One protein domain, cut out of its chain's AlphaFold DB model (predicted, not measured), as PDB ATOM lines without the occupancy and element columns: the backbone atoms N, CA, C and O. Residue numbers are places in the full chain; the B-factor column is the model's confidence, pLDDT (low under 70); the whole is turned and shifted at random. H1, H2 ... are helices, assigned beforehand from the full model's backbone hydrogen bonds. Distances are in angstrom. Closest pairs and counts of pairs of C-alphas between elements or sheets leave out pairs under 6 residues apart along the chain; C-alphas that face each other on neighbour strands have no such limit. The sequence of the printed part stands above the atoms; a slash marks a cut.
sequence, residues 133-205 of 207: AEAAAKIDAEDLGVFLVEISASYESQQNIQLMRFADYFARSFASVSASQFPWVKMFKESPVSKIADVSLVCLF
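AT A GLANCE: This is residues 133 to 205 of the 207 residues of an uncharacterized protein of Ensete ventricosum (UniProt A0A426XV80). An open V of helices with an empty middle: one side is a helical hairpin of H2 and H3, the other is the link of residues 174 to 183 with H4, and H5 turns off beyond H4. The short H1 lies at the base of the V, close to the last residue of H3. The printed part has 73 residues with five named helices, in the order H1 to H5, and no named strand; the class is all helix. It is loose, with a radius of gyration of the C-alphas of 14.4 A and spans of 37 by 28 by 24 A.

IN THESE COORDINATES: H1, residues 133 to 136, begins at C-alpha 133 (41.169, 28.307, 51.718) and is 5.0 A long. H2, residues 141 to 155, measures 20.7 A from first to last C-alpha. H3, residues 159 to 173, measures 21.2 A and begins at C-alpha 159 (65.212, 38.034, 42.676). H4, residues 184 to 190, measures 10.1 A. H5, residues 193 to 203, measures 15.9 A and ends at C-alpha 203 (53.999, 18.835, 53.496).

HOW THE PARTS SIT: H1 and H3 are close but not clearly touching; their closest C-alphas, of Ala 135 and Ser 173, are 7.1 A apart. H2 and H3 form a hairpin: they touch, at a shallow tilt of 26 degrees, opposite ways. Their closest C-alphas, of Ile 151 and Gln 162, are 6.0 A apart, and H3 touches H2 with residues 161 to 166 alone. H3 and H4 are apart. H4 and H5 are close but not clearly touching, about perpendicular at 73 degrees, with the closest C-alphas, of Met 187 and Ile 196, 7.8 A apart. In H2, H3 and H5 every O i to N i+4 pair is within hydrogen-bond range, in H4 2 of 3; H1 is too short for such a pair.

THE WHOLE: The two C-alphas farthest apart, of Ser 154 and Glu 190, are 37.0 A apart. The printed part has no cut and no long link; the link from H3 to H4, 10 residues, is short and the others are tight. Residues 178 to 186, 189 to 195 and 197 to 205 stand free. The mean pLDDT of the printed part is 80.4; residues 185, 187, 191 and 193 to 205 are under 70.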
ATOM      1  N   ALA A 133      41.351  29.540  52.481       74.50
ATOM      2  CA  ALA A 133      41.169  28.307  51.718       74.50
ATOM      3  C   ALA A 133      40.219  28.470  50.517       74.50
ATOM      4  O   ALA A 133      40.505  27.975  49.434       74.50
ATOM      5  N   GLU A 134      39.116  29.205  50.679       71.00
ATOM      6  CA  GLU A 134      38.155  29.441  49.596       71.00
ATOM      7  C   GLU A 134      38.725  30.368  48.513       71.00
ATOM      8  O   GLU A 134      38.446  30.189  47.334       71.00
ATOM      9  N   ALA A 135      39.521  31.367  48.900       76.56
ATOM     10  CA  ALA A 135      40.194  32.237  47.939       76.56
ATOM     11  C   ALA A 135      41.354  31.522  47.232       76.56
ATOM     12  O   ALA A 135      41.525  31.698  46.032       76.56
ATOM     13  N   ALA A 136      42.104  30.675  47.943       79.06
ATOM     14  CA  ALA A 136      43.174  29.873  47.358       79.06
ATOM     15  C   ALA A 136      42.632  28.874  46.324       79.06
ATOM     16  O   ALA A 136      43.215  28.730  45.259       79.06
ATOM     17  N   ALA A 137      41.469  28.268  46.586       81.75
ATOM     18  CA  ALA A 137      40.800  27.376  45.637       81.75
ATOM     19  C   ALA A 137      40.326  28.074  44.345       81.75
ATOM     20  O   ALA A 137      39.965  27.398  43.387       81.75
ATOM     21  N   LYS A 138      40.287  29.415  44.320       82.69
ATOM     22  CA  LYS A 138      39.921  30.210  43.135       82.69
ATOM     23  C   LYS A 138      41.130  30.634  42.304       82.69
ATOM     24  O   LYS A 138      40.934  31.245  41.259       82.69
ATOM     25  N   ILE A 139      42.348  30.373  42.778       87.94
ATOM     26  CA  ILE A 139      43.556  30.637  42.000       87.94
ATOM     27  C   ILE A 139      43.625  29.577  40.902       87.94
ATOM     28  O   ILE A 139      43.604  28.383  41.193       87.94
ATOM     29  N   ASP A 140      43.679  30.026  39.652       89.94
ATOM     30  CA  ASP A 140      43.871  29.147  38.507       89.94
ATOM     31  C   ASP A 140      45.341  28.710  38.449       89.94
ATOM     32  O   ASP A 140      46.256  29.540  38.431       89.94
ATOM     33  N   ALA A 141      45.566  27.397  38.467       90.25
ATOM     34  CA  ALA A 141      46.904  26.823  38.443       90.25
ATOM     35  C   ALA A 141      47.624  27.115  37.118       90.25
ATOM     36  O   ALA A 141      48.839  27.321  37.122       90.25
ATOM     37  N   GLU A 142      46.882  27.188  36.010       92.06
ATOM     38  CA  GLU A 142      47.448  27.457  34.687       92.06
ATOM     39  C   GLU A 142      47.931  28.911  34.584       92.06
ATOM     40  O   GLU A 142      49.062  29.167  34.171       92.06
ATOM     41  N   ASP A 143      47.117  29.868  35.042       91.56
ATOM     42  CA  ASP A 143      47.476  31.293  35.091       91.56
ATOM     43  C   ASP A 143      48.696  31.541  35.991       91.56
ATOM     44  O   ASP A 143      49.641  32.229  35.597       91.56
ATOM     45  N   LEU A 144      48.727  30.915  37.174       92.19
ATOM     46  CA  LEU A 144      49.879  30.999  38.069       92.19
ATOM     47  C   LEU A 144      51.139  30.398  37.422       92.19
ATOM     48  O   LEU A 144      52.219  30.977  37.541       92.19
ATOM     49  N   GLY A 145      51.016  29.266  36.725       91.44
ATOM     50  CA  GLY A 145      52.128  28.629  36.019       91.44
ATOM     51  C   GLY A 145      52.721  29.528  34.935       91.44
ATOM     52  O   GLY A 145      53.936  29.741  34.904       91.44
ATOM     53  N   VAL A 146      51.869  30.119  34.094       95.38
ATOM     54  CA  VAL A 146      52.293  31.069  33.051       95.38
ATOM     55  C   VAL A 146      52.987  32.283  33.670       95.38
ATOM     56  O   VAL A 146      54.072  32.665  33.228       95.38
ATOM     57  N   PHE A 147      52.417  32.842  34.737       93.25
ATOM     58  CA  PHE A 147      52.977  33.991  35.446       93.25
ATOM     59  C   PHE A 147      54.359  33.707  36.053       93.25
ATOM     60  O   PHE A 147      55.268  34.538  35.964       93.25
ATOM     61  N   LEU A 148      54.549  32.527  36.648       93.06
ATOM     62  CA  LEU A 148      55.840  32.119  37.206       93.06
ATOM     63  C   LEU A 148      56.910  31.981  36.120       93.06
ATOM     64  O   LEU A 148      58.028  32.474  36.296       93.06
ATOM     65  N   VAL A 149      56.566  31.366  34.986       94.56
ATOM     66  CA  VAL A 149      57.480  31.246  33.842       94.56
ATOM     67  C   VAL A 149      57.840  32.630  33.300       94.56
ATOM     68  O   VAL A 149      59.023  32.928  33.132       94.56
ATOM     69  N   GLU A 150      56.863  33.514  33.105       94.31
ATOM     70  CA  GLU A 150      57.093  34.878  32.615       94.31
ATOM     71  C   GLU A 150      58.020  35.685  33.537       94.31
ATOM     72  O   GLU A 150      58.939  36.364  33.066       94.31
ATOM     73  N   ILE A 151      57.820  35.588  34.855       93.88
ATOM     74  CA  ILE A 151      58.646  36.292  35.842       93.88
ATOM     75  C   ILE A 151      60.054  35.718  35.919       93.88
ATOM     76  O   ILE A 151      61.009  36.496  35.997       93.88
ATOM     77  N   SER A 152      60.199  34.392  35.896       90.88
ATOM     78  CA  SER A 152      61.526  33.769  35.857       90.88
ATOM     79  C   SER A 152      62.291  34.198  34.603       90.88
ATOM     80  O   SER A 152      63.403  34.703  34.707       90.88
ATOM     81  N   ALA A 153      61.647  34.167  33.432       93.19
ATOM     82  CA  ALA A 153      62.271  34.553  32.172       93.19
ATOM     83  C   ALA A 153      62.632  36.047  32.117       93.19
ATOM     84  O   ALA A 153      63.704  36.411  31.632       93.19
ATOM     85  N   SER A 154      61.754  36.922  32.617       93.25
ATOM     86  CA  SER A 154      61.935  38.379  32.526       93.25
ATOM     87  C   SER A 154      62.865  38.949  33.601       93.25
ATOM     88  O   SER A 154      63.494  39.987  33.383       93.25
ATOM     89  N   TYR A 155      62.945  38.305  34.770       90.75
ATOM     90  CA  TYR A 155      63.592  38.868  35.960       90.75
ATOM     91  C   TYR A 155      64.585  37.915  36.642       90.75
ATOM     92  O   TYR A 155      64.843  38.080  37.831       90.75
ATOM     93  N   GLU A 156      65.176  36.964  35.914       89.88
ATOM     94  CA  GLU A 156      66.105  35.949  36.448       89.88
ATOM     95  C   GLU A 156      67.221  36.522  37.344       89.88
ATOM     96  O   GLU A 156      67.495  36.023  38.432       89.88
ATOM     97  N   SER A 157      67.838  37.633  36.935       91.38
ATOM     98  CA  SER A 157      68.911  38.285  37.703       91.38
ATOM     99  C   SER A 157      68.415  39.178  38.848       91.38
ATOM    100  O   SER A 157      69.219  39.722  39.606       91.38
ATOM    101  N   GLN A 158      67.100  39.363  38.979       92.88
ATOM    102  CA  GLN A 158      66.468  40.337  39.868       92.88
ATOM    103  C   GLN A 158      65.479  39.658  40.820       92.88
ATOM    104  O   GLN A 158      64.281  39.947  40.815       92.88
ATOM    105  N   GLN A 159      66.003  38.807  41.705       92.12
ATOM    106  CA  GLN A 159      65.212  38.034  42.676       92.12
ATOM    107  C   GLN A 159      64.273  38.896  43.537       92.12
ATOM    108  O   GLN A 159      63.131  38.519  43.782       92.12
ATOM    109  N   ASN A 160      64.698  40.098  43.946       90.19
ATOM    110  CA  ASN A 160      63.824  41.010  44.695       90.19
ATOM    111  C   ASN A 160      62.608  41.473  43.881       90.19
ATOM    112  O   ASN A 160      61.527  41.650  44.440       90.19
ATOM    113  N   ILE A 161      62.771  41.674  42.571       92.69
ATOM    114  CA  ILE A 161      61.656  42.046  41.696       92.69
ATOM    115  C   ILE A 161      60.748  40.842  41.476       92.69
ATOM    116  O   ILE A 161      59.533  41.002  41.573       92.69
ATOM    117  N   GLN A 162      61.308  39.645  41.267       92.62
ATOM    118  CA  GLN A 162      60.518  38.411  41.189       92.62
ATOM    119  C   GLN A 162      59.634  38.248  42.430       92.62
ATOM    120  O   GLN A 162      58.426  38.048  42.313       92.62
ATOM    121  N   LEU A 163      60.219  38.434  43.617       92.38
ATOM    122  CA  LEU A 163      59.511  38.312  44.888       92.38
ATOM    123  C   LEU A 163      58.423  39.383  45.055       92.38
ATOM    124  O   LEU A 163      57.326  39.078  45.519       92.38
ATOM    125  N   MET A 164      58.697  40.625  44.645       92.75
ATOM    126  CA  MET A 164      57.712  41.710  44.677       92.75
ATOM    127  C   MET A 164      56.528  41.425  43.745       92.75
ATOM    128  O   MET A 164      55.380  41.590  44.148       92.75
ATOM    129  N   ARG A 165      56.790  40.944  42.524       93.75
ATOM    130  CA  ARG A 165      55.741  40.586  41.557       93.75
ATOM    131  C   ARG A 165      54.912  39.398  42.022       93.75
ATOM    132  O   ARG A 165      53.689  39.436  41.925       93.75
ATOM    133  N   PHE A 166      55.566  38.386  42.582       92.12
ATOM    134  CA  PHE A 166      54.892  37.259  43.208       92.12
ATOM    135  C   PHE A 166      53.958  37.735  44.325       92.12
ATOM    136  O   PHE A 166      52.771  37.411  44.326       92.12
ATOM    137  N   ALA A 167      54.450  38.587  45.229       92.25
ATOM    138  CA  ALA A 167      53.631  39.160  46.291       92.25
ATOM    139  C   ALA A 167      52.437  39.967  45.747       92.25
ATOM    140  O   ALA A 167      51.328  39.815  46.260       92.25
ATOM    141  N   ASP A 168      52.627  40.763  44.687       92.88
ATOM    142  CA  ASP A 168      51.550  41.521  44.036       92.88
ATOM    143  C   ASP A 168      50.445  40.606  43.470       92.88
ATOM    144  O   ASP A 168      49.257  40.927  43.583       92.88
ATOM    145  N   TYR A 169      50.798  39.448  42.901       92.50
ATOM    146  CA  TYR A 169      49.825  38.474  42.386       92.50
ATOM    147  C   TYR A 169      48.938  37.905  43.498       92.50
ATOM    148  O   TYR A 169      47.704  37.908  43.396       92.50
ATOM    149  N   PHE A 170      49.545  37.481  44.609       90.19
ATOM    150  CA  PHE A 170      48.786  36.975  45.755       90.19
ATOM    151  C   PHE A 170      48.017  38.080  46.472       90.19
ATOM    152  O   PHE A 170      46.907  37.836  46.940       90.19
ATOM    153  N   ALA A 171      48.534  39.308  46.504       89.06
ATOM    154  CA  ALA A 171      47.800  40.448  47.040       89.06
ATOM    155  C   ALA A 171      46.506  40.712  46.252       89.06
ATOM    156  O   ALA A 171      45.482  41.026  46.857       89.06
ATOM    157  N   ARG A 172      46.520  40.533  44.924       89.19
ATOM    158  CA  ARG A 172      45.318  40.641  44.076       89.19
ATOM    159  C   ARG A 172      44.364  39.466  44.291       89.19
ATOM    160  O   ARG A 172      43.174  39.691  44.503       89.19
ATOM    161  N   SER A 173      44.886  38.243  44.318       87.94
ATOM    162  CA  SER A 173      44.092  37.019  44.516       87.94
ATOM    163  C   SER A 173      43.418  36.971  45.893       87.94
ATOM    164  O   SER A 173      42.266  36.556  46.028       87.94
ATOM    165  N   PHE A 174      44.098  37.478  46.923       86.62
ATOM    166  CA  PHE A 174      43.599  37.544  48.296       86.62
ATOM    167  C   PHE A 174      43.057  38.920  48.702       86.62
ATOM    168  O   PHE A 174      42.761  39.119  49.878       86.62
ATOM    169  N   ALA A 175      42.847  39.854  47.768       86.31
ATOM    170  CA  ALA A 175      42.341  41.198  48.083       86.31
ATOM    171  C   ALA A 175      40.982  41.176  48.813       86.31
ATOM    172  O   ALA A 175      40.661  42.075  49.588       86.31
ATOM    173  N   SER A 176      40.185  40.128  48.583       83.06
ATOM    174  CA  SER A 176      38.892  39.909  49.243       83.06
ATOM    175  C   SER A 176      39.002  39.317  50.657       83.06
ATOM    176  O   SER A 176      38.022  39.333  51.408       83.06
ATOM    177  N   VAL A 177      40.172  38.805  51.049       83.38
ATOM    178  CA  VAL A 177      40.396  38.142  52.337       83.38
ATOM    179  C   VAL A 177      40.993  39.128  53.335       83.38
ATOM    180  O   VAL A 177      42.044  39.723  53.124       83.38
ATOM    181  N   SER A 178      40.342  39.283  54.489       80.44
ATOM    182  CA  SER A 178      40.855  40.161  55.542       80.44
ATOM    183  C   SER A 178      42.150  39.617  56.156       80.44
ATOM    184  O   SER A 178      42.193  38.445  56.533       80.44
ATOM    185  N   ALA A 179      43.141  40.485  56.389       74.50
ATOM    186  CA  ALA A 179      44.434  40.135  56.994       74.50
ATOM    187  C   ALA A 179      44.321  39.344  58.316       74.50
ATOM    188  O   ALA A 179      45.124  38.460  58.584       74.50
ATOM    189  N   SER A 180      43.286  39.593  59.127       73.81
ATOM    190  CA  SER A 180      43.045  38.871  60.390       73.81
ATOM    191  C   SER A 180      42.699  37.386  60.219       73.81
ATOM    192  O   SER A 180      42.676  36.650  61.203       73.81
ATOM    193  N   GLN A 181      42.371  36.958  59.000       78.25
ATOM    194  CA  GLN A 181      42.105  35.561  58.667       78.25
ATOM    195  C   GLN A 181      43.407  34.796  58.382       78.25
ATOM    196  O   GLN A 181      43.407  33.568  58.459       78.25
ATOM    197  N   PHE A 182      44.508  35.503  58.104       77.31
ATOM    198  CA  PHE A 182      45.827  34.907  57.959       77.31
ATOM    199  C   PHE A 182      46.443  34.679  59.348       77.31
ATOM    200  O   PHE A 182      46.644  35.632  60.105       77.31
ATOM    201  N   PRO A 183      46.784  33.433  59.715       77.38
ATOM    202  CA  PRO A 183      47.316  33.108  61.036       77.38
ATOM    203  C   PRO A 183      48.809  33.456  61.194       77.38
ATOM    204  O   PRO A 183      49.460  32.944  62.103       77.38
ATOM    205  N   TRP A 184      49.366  34.339  60.354       76.88
ATOM    206  CA  TRP A 184      50.794  34.690  60.323       76.88
ATOM    207  C   TRP A 184      51.335  35.091  61.695       76.88
ATOM    208  O   TRP A 184      52.378  34.609  62.121       76.88
ATOM    209  N   VAL A 185      50.588  35.918  62.431       68.38
ATOM    210  CA  VAL A 185      51.013  36.412  63.750       68.38
ATOM    211  C   VAL A 185      51.135  35.283  64.779       68.38
ATOM    212  O   VAL A 185      51.948  35.394  65.689       68.38
ATOM    213  N   LYS A 186      50.348  34.207  64.653       72.44
ATOM    214  CA  LYS A 186      50.506  33.012  65.496       72.44
ATOM    215  C   LYS A 186      51.697  32.174  65.031       72.44
ATOM    216  O   LYS A 186      52.558  31.865  65.845       72.44
ATOM    217  N   MET A 187      51.792  31.896  63.728       69.50
ATOM    218  CA  MET A 187      52.852  31.038  63.183       69.50
ATOM    219  C   MET A 187      54.255  31.595  63.454       69.50
ATOM    220  O   MET A 187      55.112  30.873  63.951       69.50
ATOM    221  N   PHE A 188      54.477  32.892  63.227       74.12
ATOM    222  CA  PHE A 188      55.795  33.510  63.419       74.12
ATOM    223  C   PHE A 188      56.173  33.762  64.884       74.12
ATOM    224  O   PHE A 188      57.333  34.048  65.169       74.12
ATOM    225  N   LYS A 189      55.221  33.683  65.822       72.81
ATOM    226  CA  LYS A 189      55.504  33.810  67.262       72.81
ATOM    227  C   LYS A 189      55.871  32.480  67.908       72.81
ATOM    228  O   LYS A 189      56.652  32.471  68.851       72.81
ATOM    229  N   GLU A 190      55.281  31.389  67.434       70.19
ATOM    230  CA  GLU A 190      55.441  30.065  68.042       70.19
ATOM    231  C   GLU A 190      56.650  29.301  67.484       70.19
ATOM    232  O   GLU A 190      57.161  28.405  68.153       70.19
ATOM    233  N   SER A 191      57.160  29.669  66.302       66.06
ATOM    234  CA  SER A 191      58.290  28.974  65.684       66.06
ATOM    235  C   SER A 191      59.270  29.934  64.994       66.06
ATOM    236  O   SER A 191      58.841  30.863  64.308       66.06
ATOM    237  N   PRO A 192      60.597  29.715  65.117       72.75
ATOM    238  CA  PRO A 192      61.568  30.427  64.296       72.75
ATOM    239  C   PRO A 192      61.300  30.142  62.813       72.75
ATOM    240  O   PRO A 192      60.979  29.010  62.442       72.75
ATOM    241  N   VAL A 193      61.451  31.167  61.970       66.06
ATOM    242  CA  VAL A 193      61.149  31.120  60.525       66.06
ATOM    243  C   VAL A 193      61.825  29.933  59.829       66.06
ATOM    244  O   VAL A 193      61.196  29.290  58.997       66.06
ATOM    245  N   SER A 194      63.046  29.573  60.239       68.88
ATOM    246  CA  SER A 194      63.782  28.411  59.722       68.88
ATOM    247  C   SER A 194      63.006  27.098  59.871       68.88
ATOM    248  O   SER A 194      62.929  26.325  58.928       68.88
ATOM    249  N   LYS A 195      62.340  26.879  61.013       65.56
ATOM    250  CA  LYS A 195      61.535  25.669  61.248       65.56
ATOM    251  C   LYS A 195      60.195  25.694  60.506       65.56
ATOM    252  O   LYS A 195      59.643  24.643  60.219       65.56
ATOM    253  N   ILE A 196      59.657  26.876  60.193       66.38
ATOM    254  CA  ILE A 196      58.391  27.016  59.449       66.38
ATOM    255  C   ILE A 196      58.606  26.724  57.956       66.38
ATOM    256  O   ILE A 196      57.763  26.090  57.320       66.38
ATOM    257  N   ALA A 197      59.741  27.169  57.402       65.19
ATOM    258  CA  ALA A 197      60.108  26.905  56.014       65.19
ATOM    259  C   ALA A 197      60.302  25.399  55.756       65.19
ATOM    260  O   ALA A 197      59.750  24.879  54.788       65.19
ATOM    261  N   ASP A 198      60.972  24.686  56.668       58.12
ATOM    262  CA  ASP A 198      61.191  23.237  56.546       58.12
ATOM    263  C   ASP A 198      59.880  22.431  56.607       58.12
ATOM    264  O   ASP A 198      59.667  21.527  55.804       58.12
ATOM    265  N   VAL A 199      58.946  22.790  57.500       57.59
ATOM    266  CA  VAL A 199      57.633  22.114  57.612       57.59
ATOM    267  C   VAL A 199      56.802  22.266  56.334       57.59
ATOM    268  O   VAL A 199      56.077  21.351  55.947       57.59
ATOM    269  N   SER A 200      56.934  23.401  55.647       58.66
ATOM    270  CA  SER A 200      56.198  23.669  54.407       58.66
ATOM    271  C   SER A 200      56.721  22.839  53.227       58.66
ATOM    272  O   SER A 200      55.944  22.483  52.347       58.66
ATOM    273  N   LEU A 201      58.010  22.486  53.224       53.62
ATOM    274  CA  LEU A 201      58.608  21.608  52.212       53.62
ATOM    275  C   LEU A 201      58.257  20.134  52.452       53.62
ATOM    276  O   LEU A 201      58.029  19.397  51.499       53.62
ATOM    277  N   VAL A 202      58.151  19.714  53.717       52.47
ATOM    278  CA  VAL A 202      57.781  18.332  54.069       52.47
ATOM    279  C   VAL A 202      56.308  18.038  53.755       52.47
ATOM    280  O   VAL A 202      55.996  16.934  53.319       52.47
ATOM    281  N   CYS A 203      55.404  19.015  53.887       46.94
ATOM    282  CA  CYS A 203      53.999  18.835  53.496       46.94
ATOM    283  C   CYS A 203      53.781  18.730  51.974       46.94
ATOM    284  O   CYS A 203      52.804  18.121  51.565       46.94
ATOM    285  N   LEU A 204      54.672  19.283  51.138       48.75
ATOM    286  CA  LEU A 204      54.622  19.101  49.676       48.75
ATOM    287  C   LEU A 204      55.212  17.758  49.218       48.75
ATOM    288  O   LEU A 204      55.088  17.403  48.052       48.75
ATOM    289  N   PHE A 205      55.878  17.029  50.117       36.22
ATOM    290  CA  PHE A 205      56.440  15.703  49.854       36.22
ATOM    291  C   PHE A 205      55.494  14.562  50.280       36.22
ATOM    292  O   PHE A 205      55.807  13.390  50.085       36.22
TER     293      PHE A 205